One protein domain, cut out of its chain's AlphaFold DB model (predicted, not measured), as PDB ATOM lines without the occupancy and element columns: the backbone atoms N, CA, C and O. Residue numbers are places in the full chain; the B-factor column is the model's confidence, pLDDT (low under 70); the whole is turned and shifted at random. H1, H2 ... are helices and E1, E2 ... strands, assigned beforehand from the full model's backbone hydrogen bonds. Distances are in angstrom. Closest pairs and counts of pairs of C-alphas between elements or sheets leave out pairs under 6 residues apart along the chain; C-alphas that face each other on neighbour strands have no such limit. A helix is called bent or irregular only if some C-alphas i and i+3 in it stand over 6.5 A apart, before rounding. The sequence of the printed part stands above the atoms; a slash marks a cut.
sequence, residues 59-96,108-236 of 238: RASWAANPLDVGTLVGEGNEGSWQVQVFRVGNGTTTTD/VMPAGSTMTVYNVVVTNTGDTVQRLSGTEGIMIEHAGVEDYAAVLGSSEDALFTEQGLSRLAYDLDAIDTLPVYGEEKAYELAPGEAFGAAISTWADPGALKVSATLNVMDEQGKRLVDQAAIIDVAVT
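What this domain is: This is residues 59 to 96 and 108 to 236 of the 238 residues of an uncharacterized protein of Leucobacter sp. 7(1) (UniProt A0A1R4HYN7). The domain is a sandwich, two sheets face to face with crossed strands: a twisted sheet of four strands, E1, E2, E3 and E7, and a smaller one of three, E5, E8 and E9, with E1 and E9 side by side along one side. The two-stranded sheet E4 and E6 sits at one end, where E3 and E8 end, and H2 packs on E3. You have 167 printed residues with three named helices and nine named strands, in the order E1 E2 E3 E4 E5 H1 H2 H3 E6 E7 E8 E9; the sheets run E1 - E2 - E3 - E7, E5 - E8 - E9 and E4 - E6, all antiparallel. The class is mostly strand, and the whole is compact, with a radius of gyration of the C-alphas of 15.9 A and spans of 46 by 31 by 28 A.

How they stand to each other: Begin with E2, residues 81 to 92, which bends by 58 degrees at residue 89. It forms a hairpin with E1, residues 71 to 78; look at N 73 and O 85, 2.9 A. Its other neighbour is E3, residues 114 to 124, with N 84 and O 121 at 2.9 A, and beyond that comes E7, residues 193 to 202, with N 118 and O 199 at 2.8 A. In the facing sheet, E8, residues 208 to 214, is the inner strand, antiparallel to both its neighbours: with E5, residues 137 to 142, N 139 and O 211 are within hydrogen-bond range at 2.9 A, and with E9, residues 229 to 235, N 210 and O 233 are within hydrogen-bond range at 2.8 A. The sheets' strands stand at 43 degrees. The closest C-alphas of E1 and E9 are those of Gly 74 and Val 235, 4.6 A apart. E4, residues 130 to 133, pairs with E6, residues 184 to 189, through N 132 and O 187, 2.9 A. H2, residues 157 to 161, lies over E3 at a height over the sheet of 8.2 A, and its O i to N i+4 pair is within hydrogen-bond range. H1, residues 146 to 151, only grazes both large sheets; H3, residues 172 to 177, is near E6. H1 and H3 each have 0 of 2 such pairs, but 2 of 3 O i to N i+3 pairs, within range. Both are irregular: C-alphas 147 and 150 are 8.0 A apart, and C-alphas 173 and 176, only just, 6.9 A.

Where its parts are: Find C-alpha 71 at (31.622, -52.723, 18.787), where E1 begins its 21.6 A. E2 spans 32.2 A, E3 32.7 A and E7 30.1 A. E9 ends at C-alpha 235, (41.312, -48.214, 22.608).

The domain as a whole: The C-alphas farthest apart, of Gly 112 and Gln 220, are 47.0 A apart. Residues 97 to 107 are not printed, and C-alphas 96 and 108 stand 8.0 A apart across the cut. The link E8 to E9 is long, 14 residues. pLDDT is under 70 at residues 134 to 136, 144 to 145, 147 to 151 and 205.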
ATOM      1  N   ARG A  59      22.526 -38.104  12.636       93.81
ATOM      2  CA  ARG A  59      23.649 -38.132  11.711       93.81
ATOM      3  C   ARG A  59      23.562 -36.893  10.835       93.81
ATOM      4  O   ARG A  59      22.547 -36.699  10.165       93.81
ATOM      5  N   ALA A  60      24.636 -36.111  10.820       93.56
ATOM      6  CA  ALA A  60      24.720 -34.911  10.007       93.56
ATOM      7  C   ALA A  60      24.383 -35.229   8.543       93.56
ATOM      8  O   ALA A  60      24.812 -36.252   8.003       93.56
ATOM      9  N   SER A  61      23.621 -34.358   7.883       93.00
ATOM     10  CA  SER A  61      23.118 -34.611   6.522       93.00
ATOM     11  C   SER A  61      24.223 -34.767   5.471       93.00
ATOM     12  O   SER A  61      24.004 -35.420   4.455       93.00
ATOM     13  N   TRP A  62      25.402 -34.200   5.731       93.00
ATOM     14  CA  TRP A  62      26.599 -34.303   4.899       93.00
ATOM     15  C   TRP A  62      27.476 -35.525   5.210       93.00
ATOM     16  O   TRP A  62      28.427 -35.772   4.475       93.00
ATOM     17  N   ALA A  63      27.217 -36.271   6.290       93.56
ATOM     18  CA  ALA A  63      28.075 -37.374   6.720       93.56
ATOM     19  C   ALA A  63      27.751 -38.678   5.970       93.56
ATOM     20  O   ALA A  63      26.615 -39.162   5.980       93.56
ATOM     21  N   ALA A  64      28.771 -39.288   5.365       93.50
ATOM     22  CA  ALA A  64      28.632 -40.519   4.591       93.50
ATOM     23  C   ALA A  64      28.414 -41.751   5.484       93.50
ATOM     24  O   ALA A  64      27.551 -42.587   5.201       93.50
ATOM     25  N   ASN A  65      29.182 -41.872   6.569       94.62
ATOM     26  CA  ASN A  65      29.220 -43.096   7.372       94.62
ATOM     27  C   ASN A  65      28.009 -43.260   8.304       94.62
ATOM     28  O   ASN A  65      27.475 -42.272   8.808       94.62
ATOM     29  N   PRO A  66      27.564 -44.498   8.573       94.38
ATOM     30  CA  PRO A  66      26.668 -44.800   9.689       94.38
ATOM     31  C   PRO A  66      27.365 -44.586  11.045       94.38
ATOM     32  O   PRO A  66      28.594 -44.582  11.139       94.38
ATOM     33  N   LEU A  67      26.576 -44.424  12.110       95.31
ATOM     34  CA  LEU A  67      27.076 -44.183  13.474       95.31
ATOM     35  C   LEU A  67      27.054 -45.442  14.357       95.31
ATOM     36  O   LEU A  67      27.691 -45.483  15.400       95.31
ATOM     37  N   ASP A  68      26.307 -46.463  13.946       90.56
ATOM     38  CA  ASP A  68      25.939 -47.657  14.713       90.56
ATOM     39  C   ASP A  68      26.674 -48.932  14.254       90.56
ATOM     40  O   ASP A  68      26.303 -50.049  14.616       90.56
ATOM     41  N   VAL A  69      27.734 -48.773  13.455       93.94
ATOM     42  CA  VAL A  69      28.533 -49.879  12.912       93.94
ATOM     43  C   VAL A  69      29.749 -50.170  13.793       93.94
ATOM     44  O   VAL A  69      30.636 -49.329  13.945       93.94
ATOM     45  N   GLY A  70      29.807 -51.404  14.305       94.94
ATOM     46  CA  GLY A  70      30.913 -51.965  15.086       94.94
ATOM     47  C   GLY A  70      30.630 -52.111  16.587       94.94
ATOM     48  O   GLY A  70      29.545 -51.813  17.080       94.94
ATOM     49  N   THR A  71      31.636 -52.579  17.324       95.31
ATOM     50  CA  THR A  71      31.622 -52.723  18.787       95.31
ATOM     51  C   THR A  71      32.419 -51.588  19.420       95.31
ATOM     52  O   THR A  71      33.572 -51.377  19.051       95.31
ATOM     53  N   LEU A  72      31.835 -50.867  20.382       94.19
ATOM     54  CA  LEU A  72      32.517 -49.788  21.108       94.19
ATOM     55  C   LEU A  72      33.742 -50.333  21.863       94.19
ATOM     56  O   LEU A  72      33.604 -51.219  22.703       94.19
ATOM     57  N   VAL A  73      34.920 -49.777  21.578       93.31
ATOM     58  CA  VAL A  73      36.216 -50.174  22.168       93.31
ATOM     59  C   VAL A  73      36.948 -49.024  22.866       93.31
ATOM     60  O   VAL A  73      37.888 -49.262  23.624       93.31
ATOM     61  N   GLY A  74      36.520 -47.779  22.655       92.50
ATOM     62  CA  GLY A  74      37.051 -46.609  23.350       92.50
ATOM     63  C   GLY A  74      36.076 -45.437  23.300       92.50
ATOM     64  O   GLY A  74      35.320 -45.296  22.341       92.50
ATOM     65  N   GLU A  75      36.101 -44.593  24.326       95.38
ATOM     66  CA  GLU A  75      35.359 -43.332  24.372       95.38
ATOM     67  C   GLU A  75      36.202 -42.253  25.069       95.38
ATOM     68  O   GLU A  75      36.905 -42.540  26.040       95.38
ATOM     69  N   GLY A  76      36.110 -41.013  24.591       91.38
ATOM     70  CA  GLY A  76      36.663 -39.825  25.237       91.38
ATOM     71  C   GLY A  76      35.750 -38.614  25.056       91.38
ATOM     72  O   GLY A  76      34.911 -38.577  24.158       91.38
ATOM     73  N   ASN A  77      35.903 -37.625  25.931       92.38
ATOM     74  CA  ASN A  77      35.128 -36.388  25.922       92.38
ATOM     75  C   ASN A  77      36.074 -35.215  26.216       92.38
ATOM     76  O   ASN A  77      36.855 -35.313  27.159       92.38
ATOM     77  N   GLU A  78      35.983 -34.125  25.455       89.38
ATOM     78  CA  GLU A  78      36.759 -32.895  25.675       89.38
ATOM     79  C   GLU A  78      35.934 -31.674  25.238       89.38
ATOM     80  O   GLU A  78      35.464 -31.589  24.101       89.38
ATOM     81  N   GLY A  79      35.737 -30.712  26.143       89.88
ATOM     82  CA  GLY A  79      34.923 -29.521  25.877       89.88
ATOM     83  C   GLY A  79      33.487 -29.852  25.442       89.88
ATOM     84  O   GLY A  79      32.705 -30.387  26.225       89.88
ATOM     85  N   SER A  80      33.142 -29.497  24.201       90.94
ATOM     86  CA  SER A  80      31.828 -29.732  23.570       90.94
ATOM     87  C   SER A  80      31.813 -30.939  22.622       90.94
ATOM     88  O   SER A  80      30.950 -31.023  21.749       90.94
ATOM     89  N   TRP A  81      32.778 -31.851  22.761       92.12
ATOM     90  CA  TRP A  81      32.964 -32.985  21.865       92.12
ATOM     91  C   TRP A  81      32.999 -34.305  22.629       92.12
ATOM     92  O   TRP A  81      33.718 -34.443  23.619       92.12
ATOM     93  N   GLN A  82      32.266 -35.292  22.119       93.94
ATOM     94  CA  GLN A  82      32.419 -36.704  22.469       93.94
ATOM     95  C   GLN A  82      32.984 -37.444  21.258       93.94
ATOM     96  O   GLN A  82      32.567 -37.196  20.125       93.94
ATOM     97  N   VAL A  83      33.914 -38.367  21.501       94.00
ATOM     98  CA  VAL A  83      34.478 -39.256  20.484       94.00
ATOM     99  C   VAL A  83      34.323 -40.697  20.944       94.00
ATOM    100  O   VAL A  83      34.797 -41.064  22.017       94.00
ATOM    101  N   GLN A  84      33.678 -41.515  20.120       95.06
ATOM    102  CA  GLN A  84      33.488 -42.946  20.340       95.06
ATOM    103  C   GLN A  84      34.170 -43.732  19.219       95.06
ATOM    104  O   GLN A  84      34.001 -43.436  18.038       95.06
ATOM    105  N   VAL A  85      34.957 -44.740  19.588       94.88
ATOM    106  CA  VAL A  85      35.714 -45.584  18.661       94.88
ATOM    107  C   VAL A  85      35.085 -46.967  18.642       94.88
ATOM    108  O   VAL A  85      35.077 -47.667  19.658       94.88
ATOM    109  N   PHE A  86      34.590 -47.380  17.479       95.06
ATOM    110  CA  PHE A  86      33.974 -48.682  17.260       95.06
ATOM    111  C   PHE A  86      34.893 -49.559  16.409       95.06
ATOM    112  O   PHE A  86      35.279 -49.170  15.308       95.06
ATOM    113  N   ARG A  87      35.238 -50.758  16.887       94.62
ATOM    114  CA  ARG A  87      35.917 -51.784  16.085       94.62
ATOM    115  C   ARG A  87      34.879 -52.465  15.203       94.62
ATOM    116  O   ARG A  87      33.919 -53.031  15.718       94.62
ATOM    117  N   VAL A  88      35.070 -52.423  13.890       95.81
ATOM    118  CA  VAL A  88      34.059 -52.885  12.929       95.81
ATOM    119  C   VAL A  88      34.350 -54.298  12.450       95.81
ATOM    120  O   VAL A  88      33.486 -55.167  12.499       95.81
ATOM    121  N   GLY A  89      35.591 -54.547  12.049       94.12
ATOM    122  CA  GLY A  89      36.011 -55.836  11.523       94.12
ATOM    123  C   GLY A  89      37.453 -55.792  11.049       94.12
ATOM    124  O   GLY A  89      38.162 -54.811  11.285       94.12
ATOM    125  N   ASN A  90      37.868 -56.849  10.358       94.88
ATOM    126  CA  ASN A  90      39.167 -56.910   9.704       94.88
ATOM    127  C   ASN A  90      38.989 -57.054   8.185       94.88
ATOM    128  O   ASN A  90      38.035 -57.683   7.729       94.88
ATOM    129  N   GLY A  91      39.941 -56.523   7.424       94.06
ATOM    130  CA  GLY A  91      40.094 -56.731   5.984       94.06
ATOM    131  C   GLY A  91      41.536 -57.095   5.629       94.06
ATOM    132  O   GLY A  91      42.395 -57.204   6.507       94.06
ATOM    133  N   THR A  92      41.819 -57.276   4.342       94.38
ATOM    134  CA  THR A  92      43.156 -57.626   3.843       94.38
ATOM    135  C   THR A  92      43.547 -56.688   2.708       94.38
ATOM    136  O   THR A  92      42.749 -56.487   1.795       94.38
ATOM    137  N   THR A  93      44.751 -56.111   2.750       93.62
ATOM    138  CA  THR A  93      45.239 -55.236   1.672       93.62
ATOM    139  C   THR A  93      45.426 -56.014   0.375       93.62
ATOM    140  O   THR A  93      45.929 -57.140   0.368       93.62
ATOM    141  N   THR A  94      45.051 -55.407  -0.746       94.44
ATOM    142  CA  THR A  94      45.306 -55.943  -2.090       94.44
ATOM    143  C   THR A  94      46.582 -55.370  -2.708       94.44
ATOM    144  O   THR A  94      47.100 -55.934  -3.673       94.44
ATOM    145  N   THR A  95      47.111 -54.284  -2.136       91.06
ATOM    146  CA  THR A  95      48.301 -53.573  -2.607       91.06
ATOM    147  C   THR A  95      49.351 -53.393  -1.512       91.06
ATOM    148  O   THR A  95      49.061 -53.482  -0.318       91.06
ATOM    149  N   ASP A  96      50.591 -53.151  -1.939       90.56
ATOM    150  CA  ASP A  96      51.666 -52.709  -1.055       90.56
ATOM    151  C   ASP A  96      51.443 -51.242  -0.644       90.56
ATOM    152  O   ASP A  96      51.069 -50.396  -1.462       90.56
ATOM    153  N   VAL A 108      56.685 -51.551   3.881       83.06
ATOM    154  CA  VAL A 108      56.384 -51.622   5.324       83.06
ATOM    155  C   VAL A 108      55.056 -52.338   5.559       83.06
ATOM    156  O   VAL A 108      54.945 -53.108   6.503       83.06
ATOM    157  N   MET A 109      54.084 -52.143   4.664       86.69
ATOM    158  CA  MET A 109      52.801 -52.846   4.639       86.69
ATOM    159  C   MET A 109      52.677 -53.618   3.315       86.69
ATOM    160  O   MET A 109      52.217 -53.040   2.333       86.69
ATOM    161  N   PRO A 110      53.104 -54.889   3.234       90.06
ATOM    162  CA  PRO A 110      52.950 -55.688   2.018       90.06
ATOM    163  C   PRO A 110      51.478 -55.967   1.676       90.06
ATOM    164  O   PRO A 110      50.624 -56.023   2.568       90.06
ATOM    165  N   ALA A 111      51.187 -56.230   0.403       93.12
ATOM    166  CA  ALA A 111      49.918 -56.809  -0.029       93.12
ATOM    167  C   ALA A 111      49.639 -58.128   0.719       93.12
ATOM    168  O   ALA A 111      50.537 -58.948   0.933       93.12
ATOM    169  N   GLY A 112      48.387 -58.352   1.121       93.62
ATOM    170  CA  GLY A 112      48.009 -59.458   2.001       93.62
ATOM    171  C   GLY A 112      48.105 -59.139   3.501       93.62
ATOM    172  O   GLY A 112      47.863 -60.029   4.315       93.62
ATOM    173  N   SER A 113      48.424 -57.897   3.885       91.81
ATOM    174  CA  SER A 113      48.415 -57.458   5.287       91.81
ATOM    175  C   SER A 113      46.996 -57.431   5.853       91.81
ATOM    176  O   SER A 113      46.084 -56.895   5.223       91.81
ATOM    177  N   THR A 114      46.805 -57.949   7.068       93.44
ATOM    178  CA  THR A 114      45.522 -57.845   7.777       93.44
ATOM    179  C   THR A 114      45.384 -56.474   8.435       93.44
ATOM    180  O   THR A 114      46.211 -56.085   9.261       93.44
ATOM    181  N   MET A 115      44.296 -55.780   8.115       92.50
ATOM    182  CA  MET A 115      43.930 -54.477   8.670       92.50
ATOM    183  C   MET A 115      42.737 -54.644   9.611       92.50
ATOM    184  O   MET A 115      41.777 -55.310   9.234       92.50
ATOM    185  N   THR A 116      42.745 -54.015  10.785       93.31
ATOM    186  CA  THR A 116      41.523 -53.742  11.557       93.31
ATOM    187  C   THR A 116      40.923 -52.423  11.072       93.31
ATOM    188  O   THR A 116      41.638 -51.438  10.887       93.31
ATOM    189  N   VAL A 117      39.605 -52.396  10.882       94.62
ATOM    190  CA  VAL A 117      38.831 -51.206  10.512       94.62
ATOM    191  C   VAL A 117      38.056 -50.704  11.727       94.62
ATOM    192  O   VAL A 117      37.391 -51.480  12.422       94.62
ATOM    193  N   TYR A 118      38.128 -49.397  11.953       94.38
ATOM    194  CA  TYR A 118      37.407 -48.685  12.997       94.38
ATOM    195  C   TYR A 118      36.484 -47.630  12.383       94.38
ATOM    196  O   TYR A 118      36.840 -46.973  11.405       94.38
ATOM    197  N   ASN A 119      35.316 -47.443  12.993       95.38
ATOM    198  CA  ASN A 119      34.452 -46.290  12.774       95.38
ATOM    199  C   ASN A 119      34.610 -45.362  13.981       95.38
ATOM    200  O   ASN A 119      34.381 -45.778  15.117       95.38
ATOM    201  N   VAL A 120      35.047 -44.128  13.748       94.75
ATOM    202  CA  VAL A 120      35.221 -43.118  14.793       94.75
ATOM    203  C   VAL A 120      34.074 -42.128  14.675       94.75
ATOM    204  O   VAL A 120      33.974 -41.398  13.691       94.75
ATOM    205  N   VAL A 121      33.188 -42.142  15.665       95.44
ATOM    206  CA  VAL A 121      32.025 -41.259  15.748       95.44
ATOM    207  C   VAL A 121      32.389 -40.038  16.574       95.44
ATOM    208  O   VAL A 121      32.856 -40.169  17.706       95.44
ATOM    209  N   VAL A 122      32.156 -38.855  16.012       94.12
ATOM    210  CA  VAL A 122      32.355 -37.565  16.672       94.12
ATOM    211  C   VAL A 122      31.000 -36.880  16.821       94.12
ATOM    212  O   VAL A 122      30.304 -36.666  15.830       94.12
ATOM    213  N   THR A 123      30.648 -36.512  18.053       95.06
ATOM    214  CA  THR A 123      29.359 -35.903  18.417       95.06
ATOM    215  C   THR A 123      29.575 -34.506  18.992       95.06
ATOM    216  O   THR A 123      30.405 -34.330  19.889       95.06
ATOM    217  N   ASN A 124      28.796 -33.520  18.535       94.31
ATOM    218  CA  ASN A 124      28.709 -32.214  19.195       94.31
ATOM    219  C   ASN A 124      27.809 -32.330  20.435       94.31
ATOM    220  O   ASN A 124      26.585 -32.413  20.322       94.31
ATOM    221  N   THR A 125      28.411 -32.326  21.620       95.00
ATOM    222  CA  THR A 125      27.715 -32.350  22.918       95.00
ATOM    223  C   THR A 125      27.487 -30.951  23.504       95.00
ATOM    224  O   THR A 125      26.960 -30.821  24.609       95.00
ATOM    225  N   GLY A 126      27.874 -29.899  22.775       92.44
ATOM    226  CA  GLY A 126      27.631 -28.503  23.130       92.44
ATOM    227  C   GLY A 126      26.190 -28.039  22.901       92.44
ATOM    228  O   GLY A 126      25.318 -28.779  22.457       92.44
ATOM    229  N   ASP A 127      25.948 -26.764  23.199       94.94
ATOM    230  CA  ASP A 127      24.649 -26.080  23.098       94.94
ATOM    231  C   ASP A 127      24.485 -25.237  21.818       94.94
ATOM    232  O   ASP A 127      23.428 -24.654  21.571       94.94
ATOM    233  N   THR A 128      25.526 -25.180  20.988       93.75
ATOM    234  CA  THR A 128      25.640 -24.334  19.794       93.75
ATOM    235  C   THR A 128      26.055 -25.148  18.567       93.75
ATOM    236  O   THR A 128      26.652 -26.217  18.686       93.75
ATOM    237  N   VAL A 129      25.718 -24.654  17.370       93.06
ATOM    238  CA  VAL A 129      26.157 -25.262  16.102       93.06
ATOM    239  C   VAL A 129      27.667 -25.092  15.967       93.06
ATOM    240  O   VAL A 129      28.167 -23.966  15.945       93.06
ATOM    241  N   GLN A 130      28.377 -26.207  15.846       91.94
ATOM    242  CA  GLN A 130      29.802 -26.222  15.548       91.94
ATOM    243  C   GLN A 130      30.006 -26.185  14.036       91.94
ATOM    244  O   GLN A 130      29.239 -26.784  13.283       91.94
ATOM    245  N   ARG A 131      31.044 -25.482  13.584       92.69
ATOM    246  CA  ARG A 131      31.396 -25.365  12.164       92.69
ATOM    247  C   ARG A 131      32.795 -25.904  11.975       92.69
ATOM    248  O   ARG A 131      33.729 -25.356  12.555       92.69
ATOM    249  N   LEU A 132      32.934 -26.973  11.204       90.19
ATOM    250  CA  LEU A 132      34.220 -27.603  10.937       90.19
ATOM    251  C   LEU A 132      34.727 -27.188   9.554       90.19
ATOM    252  O   LEU A 132      34.034 -27.343   8.546       90.19
ATOM    253  N   SER A 133      35.946 -26.656   9.524       85.25
ATOM    254  CA  SER A 133      36.712 -26.407   8.303       85.25
ATOM    255  C   SER A 133      37.219 -27.739   7.742       85.25
ATOM    256  O   SER A 133      37.539 -28.653   8.507       85.25
ATOM    257  N   GLY A 134      37.266 -27.858   6.411       69.94
ATOM    258  CA  GLY A 134      37.550 -29.116   5.721       69.94
ATOM    259  C   GLY A 134      38.843 -29.807   6.165       69.94
ATOM    260  O   GLY A 134      39.837 -29.160   6.490       69.94
ATOM    261  N   THR A 135      38.814 -31.143   6.134       55.88
ATOM    262  CA  THR A 135      39.720 -32.071   6.839       55.88
ATOM    263  C   THR A 135      39.601 -32.007   8.364       55.88
ATOM    264  O   THR A 135      40.341 -31.293   9.044       55.88
ATOM    265  N   GLU A 136      38.717 -32.847   8.915       62.00
ATOM    266  CA  GLU A 136      38.978 -33.417  10.237       62.00
ATOM    267  C   GLU A 136      40.248 -34.280  10.180       62.00
ATOM    268  O   GLU A 136      40.514 -34.973   9.195       62.00
ATOM    269  N   GLY A 137      41.063 -34.220  11.231       70.19
ATOM    270  CA  GLY A 137      42.265 -35.036  11.355       70.19
ATOM    271  C   GLY A 137      42.027 -36.163  12.342       70.19
ATOM    272  O   GLY A 137      42.351 -35.997  13.515       70.19
ATOM    273  N   ILE A 138      41.458 -37.286  11.897       78.75
ATOM    274  CA  ILE A 138      41.402 -38.501  12.721       78.75
ATOM    275  C   ILE A 138      42.633 -39.349  12.425       78.75
ATOM    276  O   ILE A 138      42.884 -39.726  11.282       78.75
ATOM    277  N   MET A 139      43.405 -39.634  13.469       80.50
ATOM    278  CA  MET A 139      44.628 -40.424  13.409       80.50
ATOM    279  C   MET A 139      44.559 -41.577  14.407       80.50
ATOM    280  O   MET A 139      43.966 -41.445  15.477       80.50
ATOM    281  N   ILE A 140      45.192 -42.700  14.065       78.38
ATOM    282  CA  ILE A 140      45.498 -43.766  15.021       78.38
ATOM    283  C   ILE A 140      46.990 -43.690  15.341       78.38
ATOM    284  O   ILE A 140      47.829 -43.714  14.444       78.38
ATOM    285  N   GLU A 141      47.307 -43.624  16.627       81.00
ATOM    286  CA  GLU A 141      48.647 -43.754  17.182       81.00
ATOM    287  C   GLU A 141      48.794 -45.107  17.889       81.00
ATOM    288  O   GLU A 141      47.848 -45.654  18.464       81.00
ATOM    289  N   HIS A 142      50.006 -45.647  17.836       74.12
ATOM    290  CA  HIS A 142      50.361 -46.961  18.356       74.12
ATOM    291  C   HIS A 142      51.518 -46.803  19.338       74.12
ATOM    292  O   HIS A 142      52.547 -46.225  18.982       74.12
ATOM    293  N   ALA A 143      51.383 -47.349  20.543       72.00
ATOM    294  CA  ALA A 143      52.459 -47.311  21.523       72.00
ATOM    295  C   ALA A 143      53.646 -48.186  21.077       72.00
ATOM    296  O   ALA A 143      53.490 -49.385  20.841       72.00
ATOM    297  N   GLY A 144      54.843 -47.603  21.015       67.75
ATOM    298  CA  GLY A 144      56.097 -48.277  20.672       67.75
ATOM    299  C   GLY A 144      56.410 -48.396  19.176       67.75
ATOM    300  O   GLY A 144      57.443 -48.978  18.839       67.75
ATOM    301  N   VAL A 145      55.561 -47.871  18.284       68.19
ATOM    302  CA  VAL A 145      55.831 -47.750  16.834       68.19
ATOM    303  C   VAL A 145      55.413 -46.374  16.288       68.19
ATOM    304  O   VAL A 145      54.974 -46.244  15.146       68.19
ATOM    305  N   GLU A 146      55.561 -45.334  17.110       70.50
ATOM    306  CA  GLU A 146      55.112 -43.960  16.852       70.50
ATOM    307  C   GLU A 146      55.658 -43.395  15.526       70.50
ATOM    308  O   GLU A 146      54.901 -42.810  14.749       70.50
ATOM    309  N   ASP A 147      56.933 -43.659  15.213       69.69
ATOM    310  CA  ASP A 147      57.601 -43.250  13.962       69.69
ATOM    311  C   ASP A 147      56.938 -43.819  12.688       69.69
ATOM    312  O   ASP A 147      57.165 -43.314  11.586       69.69
ATOM    313  N   TYR A 148      56.113 -44.862  12.823       66.19
ATOM    314  CA  TYR A 148      55.456 -45.562  11.720       66.19
ATOM    315  C   TYR A 148      53.937 -45.357  11.683       66.19
ATOM    316  O   TYR A 148      53.309 -45.856  10.758       66.19
ATOM    317  N   ALA A 149      53.315 -44.620  12.610       64.50
ATOM    318  CA  ALA A 149      51.848 -44.547  12.718       64.50
ATOM    319  C   ALA A 149      51.136 -44.181  11.391       64.50
ATOM    320  O   ALA A 149      50.182 -44.844  10.987       64.50
ATOM    321  N   ALA A 150      51.662 -43.207  10.637       63.75
ATOM    322  CA  ALA A 150      51.136 -42.801   9.323       63.75
ATOM    323  C   ALA A 150      51.403 -43.808   8.174       63.75
ATOM    324  O   ALA A 150      50.948 -43.606   7.046       63.75
ATOM    325  N   VAL A 151      52.163 -44.869   8.443       66.56
ATOM    326  CA  VAL A 151      52.530 -45.954   7.519       66.56
ATOM    327  C   VAL A 151      51.659 -47.199   7.727       66.56
ATOM    328  O   VAL A 151      51.514 -48.000   6.808       66.56
ATOM    329  N   LEU A 152      51.073 -47.360   8.919       76.56
ATOM    330  CA  LEU A 152      50.329 -48.560   9.325       76.56
ATOM    331  C   LEU A 152      48.860 -48.579   8.880       76.56
ATOM    332  O   LEU A 152      48.179 -49.574   9.115       76.56
ATOM    333  N   GLY A 153      48.366 -47.508   8.251       82.75
ATOM    334  CA  GLY A 153      47.011 -47.416   7.703       82.75
ATOM    335  C   GLY A 153      46.948 -47.661   6.194       82.75
ATOM    336  O   GLY A 153      47.899 -47.385   5.462       82.75
ATOM    337  N   SER A 154      45.796 -48.130   5.709       85.94
ATOM    338  CA  SER A 154      45.512 -48.286   4.276       85.94
ATOM    339  C   SER A 154      44.316 -47.442   3.832       85.94
ATOM    340  O   SER A 154      43.305 -47.333   4.532       85.94
ATOM    341  N   SER A 155      44.440 -46.887   2.626       85.38
ATOM    342  CA  SER A 155      43.425 -46.077   1.942       85.38
ATOM    343  C   SER A 155      42.671 -46.854   0.852       85.38
ATOM    344  O   SER A 155      42.001 -46.241   0.024       85.38
ATOM    345  N   GLU A 156      42.782 -48.186   0.812       91.25
ATOM    346  CA  GLU A 156      42.013 -49.018  -0.120       91.25
ATOM    347  C   GLU A 156      40.509 -48.961   0.214       91.25
ATOM    348  O   GLU A 156      40.079 -49.471   1.246       91.25
ATOM    349  N   ASP A 157      39.695 -48.375  -0.676       92.75
ATOM    350  CA  ASP A 157      38.243 -48.193  -0.469       92.75
ATOM    351  C   ASP A 157      37.504 -49.519  -0.175       92.75
ATOM    352  O   ASP A 157      36.501 -49.531   0.544       92.75
ATOM    353  N   ALA A 158      38.008 -50.648  -0.689       93.94
ATOM    354  CA  ALA A 158      37.463 -51.988  -0.453       93.94
ATOM    355  C   ALA A 158      37.407 -52.354   1.042       93.94
ATOM    356  O   ALA A 158      36.385 -52.857   1.505       93.94
ATOM    357  N   LEU A 159      38.447 -52.010   1.816       93.75
ATOM    358  CA  LEU A 159      38.517 -52.291   3.259       93.75
ATOM    359  C   LEU A 159      37.348 -51.668   4.033       93.75
ATOM    360  O   LEU A 159      36.918 -52.207   5.048       93.75
ATOM    361  N   PHE A 160      36.844 -50.530   3.554       95.56
ATOM    362  CA  PHE A 160      35.755 -49.787   4.176       95.56
ATOM    363  C   PHE A 160      34.397 -50.209   3.607       95.56
ATOM    364  O   PHE A 160      33.473 -50.509   4.363       95.56
ATOM    365  N   THR A 161      34.284 -50.301   2.280       95.69
ATOM    366  CA  THR A 161      33.010 -50.588   1.598       95.69
ATOM    367  C   THR A 161      32.488 -51.998   1.869       95.69
ATOM    368  O   THR A 161      31.279 -52.169   2.020       95.69
ATOM    369  N   GLU A 162      33.366 -52.995   2.037       94.88
ATOM    370  CA  GLU A 162      32.978 -54.351   2.468       94.88
ATOM    371  C   GLU A 162      32.388 -54.382   3.889       94.88
ATOM    372  O   GLU A 162      31.575 -55.250   4.203       94.88
ATOM    373  N   GLN A 163      32.745 -53.405   4.729       94.69
ATOM    374  CA  GLN A 163      32.244 -53.229   6.097       94.69
ATOM    375  C   GLN A 163      31.028 -52.281   6.174       94.69
ATOM    376  O   GLN A 163      30.579 -51.933   7.264       94.69
ATOM    377  N   GLY A 164      30.492 -51.833   5.030       95.12
ATOM    378  CA  GLY A 164      29.384 -50.871   4.973       95.12
ATOM    379  C   GLY A 164      29.778 -49.421   5.283       95.12
ATOM    380  O   GLY A 164      28.910 -48.617   5.618       95.12
ATOM    381  N   LEU A 165      31.068 -49.084   5.176       96.06
ATOM    382  CA  LEU A 165      31.619 -47.752   5.431       96.06
ATOM    383  C   LEU A 165      32.140 -47.085   4.149       96.06
ATOM    384  O   LEU A 165      32.517 -47.730   3.172       96.06
ATOM    385  N   SER A 166      32.228 -45.762   4.197       94.19
ATOM    386  CA  SER A 166      32.981 -44.916   3.278       94.19
ATOM    387  C   SER A 166      34.318 -44.531   3.914       94.19
ATOM    388  O   SER A 166      34.369 -44.126   5.077       94.19
ATOM    389  N   ARG A 167      35.406 -44.566   3.131       90.25
ATOM    390  CA  ARG A 167      36.706 -44.011   3.551       90.25
ATOM    391  C   ARG A 167      36.632 -42.502   3.827       90.25
ATOM    392  O   ARG A 167      37.406 -41.982   4.621       90.25
ATOM    393  N   LEU A 168      35.730 -41.786   3.154       90.69
ATOM    394  CA  LEU A 168      35.467 -40.370   3.416       90.69
ATOM    395  C   LEU A 168      34.403 -40.236   4.511       90.69
ATOM    396  O   LEU A 168      33.387 -40.929   4.461       90.69
ATOM    397  N   ALA A 169      34.618 -39.325   5.462       91.31
ATOM    398  CA  ALA A 169      33.636 -38.991   6.497       91.31
ATOM    399  C   ALA A 169      32.392 -38.288   5.921       91.31
ATOM    400  O   ALA A 169      31.281 -38.465   6.420       91.31
ATOM    401  N   TYR A 170      32.579 -37.529   4.840       90.31
ATOM    402  CA  TYR A 170      31.558 -36.749   4.146       90.31
ATOM    403  C   TYR A 170      31.099 -37.403   2.836       90.31
ATOM    404  O   TYR A 170      31.863 -38.091   2.155       90.31
ATOM    405  N   ASP A 171      29.845 -37.148   2.474       91.00
ATOM    406  CA  ASP A 171      29.268 -37.477   1.175       91.00
ATOM    407  C   ASP A 171      29.744 -36.458   0.126       91.00
ATOM    408  O   ASP A 171      29.598 -35.245   0.302       91.00
ATOM    409  N   LEU A 172      30.326 -36.949  -0.973       89.44
ATOM    410  CA  LEU A 172      30.808 -36.114  -2.074       89.44
ATOM    411  C   LEU A 172      29.670 -35.335  -2.747       89.44
ATOM    412  O   LEU A 172      29.877 -34.183  -3.127       89.44
ATOM    413  N   ASP A 173      28.475 -35.923  -2.839       90.25
ATOM    414  CA  ASP A 173      27.316 -35.287  -3.469       90.25
ATOM    415  C   ASP A 173      26.737 -34.160  -2.585       90.25
ATOM    416  O   ASP A 173      26.086 -33.238  -3.085       90.25
ATOM    417  N   ALA A 174      27.027 -34.170  -1.276       87.44
ATOM    418  CA  ALA A 174      26.620 -33.120  -0.342       87.44
ATOM    419  C   ALA A 174      27.540 -31.884  -0.359       87.44
ATOM    420  O   ALA A 174      27.099 -30.800   0.036       87.44
ATOM    421  N   ILE A 175      28.789 -31.997  -0.838       86.69
ATOM    422  CA  ILE A 175      29.811 -30.933  -0.750       86.69
ATOM    423  C   ILE A 175      29.346 -29.609  -1.366       86.69
ATOM    424  O   ILE A 175      29.649 -28.539  -0.835       86.69
ATOM    425  N   ASP A 176      28.619 -29.631  -2.483       88.44
ATOM    426  CA  ASP A 176      28.127 -28.410  -3.144       88.44
ATOM    427  C   ASP A 176      26.875 -27.798  -2.503       88.44
ATOM    428  O   ASP A 176      26.471 -26.697  -2.874       88.44
ATOM    429  N   THR A 177      26.314 -28.457  -1.488       90.00
ATOM    430  CA  THR A 177      25.208 -27.937  -0.670       90.00
ATOM    431  C   THR A 177      25.661 -27.348   0.669       90.00
ATOM    432  O   THR A 177      24.855 -26.720   1.354       90.00
ATOM    433  N   LEU A 178      26.940 -27.517   1.039       92.12
ATOM    434  CA  LEU A 178      27.491 -27.002   2.294       92.12
ATOM    435  C   LEU A 178      27.430 -25.464   2.356       92.12
ATOM    436  O   LEU A 178      27.729 -24.796   1.359       92.12
ATOM    437  N   PRO A 179      27.099 -24.880   3.523       92.31
ATOM    438  CA  PRO A 179      27.116 -23.437   3.708       92.31
ATOM    439  C   PRO A 179      28.539 -22.880   3.578       92.31
ATOM    440  O   PRO A 179      29.518 -23.480   4.027       92.31
ATOM    441  N   VAL A 180      28.637 -21.697   2.967       92.81
ATOM    442  CA  VAL A 180      29.898 -20.975   2.765       92.81
ATOM    443  C   VAL A 180      30.017 -19.863   3.801       92.81
ATOM    444  O   VAL A 180      29.126 -19.023   3.928       92.81
ATOM    445  N   TYR A 181      31.149 -19.841   4.494       90.00
ATOM    446  CA  TYR A 181      31.523 -18.836   5.478       90.00
ATOM    447  C   TYR A 181      32.860 -18.228   5.051       90.00
ATOM    448  O   TYR A 181      33.872 -18.920   4.953       90.00
ATOM    449  N   GLY A 182      32.863 -16.930   4.737       89.38
ATOM    450  CA  GLY A 182      34.019 -16.289   4.102       89.38
ATOM    451  C   GLY A 182      34.302 -16.891   2.722       89.38
ATOM    452  O   GLY A 182      33.472 -16.783   1.820       89.38
ATOM    453  N   GLU A 183      35.471 -17.515   2.571       87.50
ATOM    454  CA  GLU A 183      35.890 -18.238   1.357       87.50
ATOM    455  C   GLU A 183      35.822 -19.774   1.524       87.50
ATOM    456  O   GLU A 183      36.065 -20.507   0.568       87.50
ATOM    457  N   GLU A 184      35.459 -20.266   2.715       88.00
ATOM    458  CA  GLU A 184      35.498 -21.682   3.094       88.00
ATOM    459  C   GLU A 184      34.095 -22.303   3.164       88.00
ATOM    460  O   GLU A 184      33.125 -21.656   3.566       88.00
ATOM    461  N   LYS A 185      33.979 -23.592   2.824       90.75
ATOM    462  CA  LYS A 185      32.775 -24.392   3.113       90.75
ATOM    463  C   LYS A 185      32.867 -24.953   4.532       90.75
ATOM    464  O   LYS A 185      33.927 -25.438   4.924       90.75
ATOM    465  N   ALA A 186      31.763 -24.922   5.275       91.69
ATOM    466  CA  ALA A 186      31.688 -25.491   6.619       91.69
ATOM    467  C   ALA A 186      30.865 -26.780   6.649       91.69
ATOM    468  O   ALA A 186      29.751 -26.834   6.125       91.69
ATOM    469  N   TYR A 187      31.382 -27.779   7.354       92.75
ATOM    470  CA  TYR A 187      30.604 -28.921   7.815       92.75
ATOM    471  C   TYR A 187      29.958 -28.526   9.147       92.75
ATOM    472  O   TYR A 187      30.634 -28.429  10.175       92.75
ATOM    473  N   GLU A 188      28.670 -28.184   9.119       93.25
ATOM    474  CA  GLU A 188      27.935 -27.780  10.323       93.25
ATOM    475  C   GLU A 188      27.443 -28.999  11.101       93.25
ATOM    476  O   GLU A 188      26.908 -29.937  10.511       93.25
ATOM    477  N   LEU A 189      27.608 -28.971  12.422       92.69
ATOM    478  CA  LEU A 189      27.139 -30.012  13.328       92.69
ATOM    479  C   LEU A 189      26.314 -29.365  14.443       92.69
ATOM    480  O   LEU A 189      26.851 -28.657  15.301       92.69
ATOM    481  N   ALA A 190      24.998 -29.558  14.419       95.38
ATOM    482  CA  ALA A 190      24.104 -29.022  15.439       95.38
ATOM    483  C   ALA A 190      24.256 -29.772  16.784       95.38
ATOM    484  O   ALA A 190      24.839 -30.858  16.828       95.38
ATOM    485  N   PRO A 191      23.760 -29.213  17.904       95.69
ATOM    486  CA  PRO A 191      23.735 -29.902  19.195       95.69
ATOM    487  C   PRO A 191      23.103 -31.298  19.114       95.69
ATOM    488  O   PRO A 191      21.959 -31.444  18.683       95.69
ATOM    489  N   GLY A 192      23.846 -32.321  19.540       94.81
ATOM    490  CA  GLY A 192      23.436 -33.728  19.477       94.81
ATOM    491  C   GLY A 192      23.553 -34.382  18.094       94.81
ATOM    492  O   GLY A 192      23.202 -35.557  17.954       94.81
ATOM    493  N   GLU A 193      24.038 -33.668  17.074       95.62
ATOM    494  CA  GLU A 193      24.414 -34.286  15.804       95.62
ATOM    495  C   GLU A 193      25.809 -34.912  15.870       95.62
ATOM    496  O   GLU A 193      26.684 -34.486  16.635       95.62
ATOM    497  N   ALA A 194      26.010 -35.931  15.037       94.81
ATOM    498  CA  ALA A 194      27.263 -36.664  14.944       94.81
ATOM    499  C   ALA A 194      27.615 -37.045  13.500       94.81
ATOM    500  O   ALA A 194      26.744 -37.136  12.629       94.81
ATOM    501  N   PHE A 195      28.894 -37.320  13.261       94.06
ATOM    502  CA  PHE A 195      29.390 -37.904  12.017       94.06
ATOM    503  C   PHE A 195      30.325 -39.081  12.307       94.06
ATOM    504  O   PHE A 195      30.953 -39.140  13.364       94.06
ATOM    505  N   GLY A 196      30.401 -40.026  11.368       93.94
ATOM    506  CA  GLY A 196      31.331 -41.153  11.418       93.94
ATOM    507  C   GLY A 196      32.477 -40.964  10.427       93.94
ATOM    508  O   GLY A 196      32.269 -40.541   9.286       93.94
ATOM    509  N   ALA A 197      33.686 -41.322  10.834       93.25
ATOM    510  CA  ALA A 197      34.864 -41.337   9.982       93.25
ATOM    511  C   ALA A 197      35.567 -42.691  10.115       93.25
ATOM    512  O   ALA A 197      35.935 -43.118  11.212       93.25
ATOM    513  N   ALA A 198      35.730 -43.380   8.988       93.31
ATOM    514  CA  ALA A 198      36.326 -44.702   8.960       93.31
ATOM    515  C   ALA A 198      37.851 -44.615   8.816       93.31
ATOM    516  O   ALA A 198      38.368 -43.876   7.978       93.31
ATOM    517  N   ILE A 199      38.575 -45.397   9.612       91.81
ATOM    518  CA  ILE A 199      40.039 -45.459   9.593       91.81
ATOM    519  C   ILE A 199      40.503 -46.908   9.766       91.81
ATOM    520  O   ILE A 199      39.853 -47.708  10.442       91.81
ATOM    521  N   SER A 200      41.603 -47.274   9.110       91.50
ATOM    522  CA  SER A 200      42.186 -48.616   9.187       91.50
ATOM    523  C   SER A 200      43.592 -48.562   9.777       91.50
ATOM    524  O   SER A 200      44.304 -47.573   9.611       91.50
ATOM    525  N   THR A 201      43.995 -49.636  10.451       89.38
ATOM    526  CA  THR A 201      45.392 -49.866  10.834       89.38
ATOM    527  C   THR A 201      45.708 -51.362  10.892       89.38
ATOM    528  O   THR A 201      44.791 -52.183  10.861       89.38
ATOM    529  N   TRP A 202      46.980 -51.747  10.960       86.25
ATOM    530  CA  TRP A 202      47.405 -53.140  11.130       86.25
ATOM    531  C   TRP A 202      46.722 -53.851  12.308       86.25
ATOM    532  O   TRP A 202      46.505 -53.284  13.379       86.25
ATOM    533  N   ALA A 203      46.391 -55.127  12.103       77.62
ATOM    534  CA  ALA A 203      45.531 -55.881  13.014       77.62
ATOM    535  C   ALA A 203      46.195 -56.406  14.304       77.62
ATOM    536  O   ALA A 203      45.466 -56.866  15.183       77.62
ATOM    537  N   ASP A 204      47.522 -56.303  14.445       70.25
ATOM    538  CA  ASP A 204      48.260 -56.593  15.689       70.25
ATOM    539  C   ASP A 204      49.099 -55.370  16.131       70.25
ATOM    540  O   ASP A 204      50.306 -55.314  15.891       70.25
ATOM    541  N   PRO A 205      48.461 -54.318  16.681       66.25
ATOM    542  CA  PRO A 205      49.094 -53.010  16.834       66.25
ATOM    543  C   PRO A 205      49.617 -52.699  18.245       66.25
ATOM    544  O   PRO A 205      50.139 -51.606  18.461       66.25
ATOM    545  N   GLY A 206      49.447 -53.601  19.217       70.50
ATOM    546  CA  GLY A 206      49.677 -53.286  20.631       70.50
ATOM    547  C   GLY A 206      48.671 -52.259  21.169       70.50
ATOM    548  O   GLY A 206      47.534 -52.193  20.703       70.50
ATOM    549  N   ALA A 207      49.059 -51.466  22.172       81.12
ATOM    550  CA  ALA A 207      48.170 -50.451  22.742       81.12
ATOM    551  C   ALA A 207      47.921 -49.306  21.744       81.12
ATOM    552  O   ALA A 207      48.861 -48.719  21.206       81.12
ATOM    553  N   LEU A 208      46.644 -48.983  21.534       85.62
ATOM    554  CA  LEU A 208      46.176 -48.019  20.543       85.62
ATOM    555  C   LEU A 208      45.588 -46.765  21.191       85.62
ATOM    556  O   LEU A 208      44.878 -46.840  22.200       85.62
ATOM    557  N   LYS A 209      45.804 -45.626  20.535       89.19
ATOM    558  CA  LYS A 209      45.166 -44.346  20.840       89.19
ATOM    559  C   LYS A 209      44.594 -43.755  19.551       89.19
ATOM    560  O   LYS A 209      45.285 -43.714  18.540       89.19
ATOM    561  N   VAL A 210      43.350 -43.295  19.568       89.31
ATOM    562  CA  VAL A 210      42.760 -42.518  18.468       89.31
ATOM    563  C   VAL A 210      42.798 -41.049  18.849       89.31
ATOM    564  O   VAL A 210      42.297 -40.692  19.909       89.31
ATOM    565  N   SER A 211      43.358 -40.209  17.988       89.38
ATOM    566  CA  SER A 211      43.387 -38.757  18.158       89.38
ATOM    567  C   SER A 211      42.478 -38.114  17.118       89.38
ATOM    568  O   SER A 211      42.755 -38.182  15.921       89.38
ATOM    569  N   ALA A 212      41.384 -37.495  17.562       89.19
ATOM    570  CA  ALA A 212      40.481 -36.737  16.702       89.19
ATOM    571  C   ALA A 212      40.789 -35.237  16.804       89.19
ATOM    572  O   ALA A 212      40.593 -34.633  17.856       89.19
ATOM    573  N   THR A 213      41.264 -34.642  15.708       88.56
ATOM    574  CA  THR A 213      41.560 -33.207  15.590       88.56
ATOM    575  C   THR A 213      40.432 -32.493  14.850       88.56
ATOM    576  O   THR A 213      40.214 -32.739  13.660       88.56
ATOM    577  N   LEU A 214      39.739 -31.586  15.538       88.56
ATOM    578  CA  LEU A 214      38.557 -30.888  15.032       88.56
ATOM    579  C   LEU A 214      38.852 -29.406  14.791       88.56
ATOM    580  O   LEU A 214      39.241 -28.665  15.695       88.56
ATOM    581  N   ASN A 215      38.666 -28.969  13.547       88.62
ATOM    582  CA  ASN A 215      39.080 -27.653  13.069       88.62
ATOM    583  C   ASN A 215      37.911 -26.665  13.060       88.62
ATOM    584  O   ASN A 215      37.339 -26.380  12.011       88.62
ATOM    585  N   VAL A 216      37.565 -26.141  14.237       89.50
ATOM    586  CA  VAL A 216      36.442 -25.204  14.400       89.50
ATOM    587  C   VAL A 216      36.714 -23.867  13.692       89.50
ATOM    588  O   VAL A 216      37.841 -23.364  13.705       89.50
ATOM    589  N   MET A 217      35.686 -23.274  13.082       89.69
ATOM    590  CA  MET A 217      35.725 -21.966  12.408       89.69
ATOM    591  C   MET A 217      34.623 -21.016  12.904       89.69
ATOM    592  O   MET A 217      33.560 -21.451  13.347       89.69
ATOM    593  N   ASP A 218      34.876 -19.709  12.819       89.56
ATOM    594  CA  ASP A 218      33.881 -18.674  13.119       89.56
ATOM    595  C   ASP A 218      32.918 -18.392  11.948       89.56
ATOM    596  O   ASP A 218      33.025 -18.943  10.851       89.56
ATOM    597  N   GLU A 219      31.958 -17.492  12.180       89.19
ATOM    598  CA  GLU A 219      30.978 -17.030  11.184       89.19
ATOM    599  C   GLU A 219      31.596 -16.250  10.008       89.19
ATOM    600  O   GLU A 219      30.896 -15.907   9.055       89.19
ATOM    601  N   GLN A 220      32.891 -15.929  10.060       89.50
ATOM    602  CA  GLN A 220      33.634 -15.305   8.965       89.50
ATOM    603  C   GLN A 220      34.478 -16.331   8.190       89.50
ATOM    604  O   GLN A 220      35.185 -15.953   7.256       89.50
ATOM    605  N   GLY A 221      34.393 -17.616   8.551       85.88
ATOM    606  CA  GLY A 221      35.143 -18.708   7.933       85.88
ATOM    607  C   GLY A 221      36.566 -18.866   8.454       85.88
ATOM    608  O   GLY A 221      37.327 -19.684   7.942       85.88
ATOM    609  N   LYS A 222      36.966 -18.096   9.468       89.19
ATOM    610  CA  LYS A 222      38.324 -18.141   9.996       89.19
ATOM    611  C   LYS A 222      38.437 -19.271  11.020       89.19
ATOM    612  O   LYS A 222      37.696 -19.319  11.999       89.19
ATOM    613  N   ARG A 223      39.423 -20.153  10.828       86.94
ATOM    614  CA  ARG A 223      39.753 -21.217  11.787       86.94
ATOM    615  C   ARG A 223      40.136 -20.633  13.151       86.94
ATOM    616  O   ARG A 223      41.035 -19.795  13.263       86.94
ATOM    617  N   LEU A 224      39.479 -21.130  14.190       85.50
ATOM    618  CA  LEU A 224      39.704 -20.791  15.586       85.50
ATOM    619  C   LEU A 224      40.775 -21.728  16.151       85.50
ATOM    620  O   LEU A 224      40.472 -22.758  16.741       85.50
ATOM    621  N   VAL A 225      42.047 -21.380  15.930       76.88
ATOM    622  CA  VAL A 225      43.203 -22.211  16.327       76.88
ATOM    623  C   VAL A 225      43.185 -22.538  17.826       76.88
ATOM    624  O   VAL A 225      43.427 -23.681  18.197       76.88
ATOM    625  N   ASP A 226      42.801 -21.574  18.666       74.94
ATOM    626  CA  ASP A 226      42.696 -21.735  20.125       74.94
ATOM    627  C   ASP A 226      41.478 -22.581  20.568       74.94
ATOM    628  O   ASP A 226      41.323 -22.865  21.752       74.94
ATOM    629  N   GLN A 227      40.597 -22.956  19.631       70.38
ATOM    630  CA  GLN A 227      39.432 -23.831  19.839       70.38
ATOM    631  C   GLN A 227      39.534 -25.136  19.030       70.38
ATOM    632  O   GLN A 227      38.555 -25.872  18.917       70.38
ATOM    633  N   ALA A 228      40.706 -25.437  18.459       72.25
ATOM    634  CA  ALA A 228      40.953 -26.742  17.865       72.25
ATOM    635  C   ALA A 228      40.943 -27.803  18.975       72.25
ATOM    636  O   ALA A 228      41.818 -27.809  19.841       72.25
ATOM    637  N   ALA A 229      39.948 -28.687  18.959       76.00
ATOM    638  CA  ALA A 229      39.872 -29.785  19.913       76.00
ATOM    639  C   ALA A 229      40.739 -30.949  19.423       76.00
ATOM    640  O   ALA A 229      40.645 -31.344  18.260       76.00
ATOM    641  N   ILE A 230      41.566 -31.496  20.315       83.12
ATOM    642  CA  ILE A 230      42.271 -32.765  20.121       83.12
ATOM    643  C   ILE A 230      41.739 -33.705  21.198       83.12
ATOM    644  O   ILE A 230      41.991 -33.485  22.380       83.12
ATOM    645  N   ILE A 231      40.972 -34.715  20.792       84.62
ATOM    646  CA  ILE A 231      40.416 -35.716  21.705       84.62
ATOM    647  C   ILE A 231      41.196 -37.014  21.536       84.62
ATOM    648  O   ILE A 231      41.116 -37.654  20.487       84.62
ATOM    649  N   ASP A 232      41.931 -37.390  22.580       87.56
ATOM    650  CA  ASP A 232      42.710 -38.625  22.655       87.56
ATOM    651  C   ASP A 232      41.896 -39.729  23.345       87.56
ATOM    652  O   ASP A 232      41.556 -39.635  24.525       87.56
ATOM    653  N   VAL A 233      41.604 -40.803  22.611       83.38
ATOM    654  CA  VAL A 233      40.812 -41.951  23.067       83.38
ATOM    655  C   VAL A 233      41.686 -43.198  23.123       83.38
ATOM    656  O   VAL A 233      42.144 -43.690  22.093       83.38
ATOM    657  N   ALA A 234      41.891 -43.753  24.317       86.38
ATOM    658  CA  ALA A 234      42.517 -45.063  24.467       86.38
ATOM    659  C   ALA A 234      41.568 -46.169  23.969       86.38
ATOM    660  O   ALA A 234      40.390 -46.194  24.332       86.38
ATOM    661  N   VAL A 235      42.084 -47.092  23.157       84.50
ATOM    662  CA  VAL A 235      41.312 -48.214  22.608       84.50
ATOM    663  C   VAL A 235      41.617 -49.486  23.391       84.50
ATOM    664  O   VAL A 235      42.756 -49.950  23.444       84.50
ATOM    665  N   THR A 236      40.574 -50.071  23.970       80.75
ATOM    666  CA  THR A 236      40.630 -51.367  24.650       80.75
ATOM    667  C   THR A 236      40.575 -52.480  23.608       80.75
ATOM    668  O   THR A 236      39.698 -52.481  22.746       80.75
TER     669      THR A 236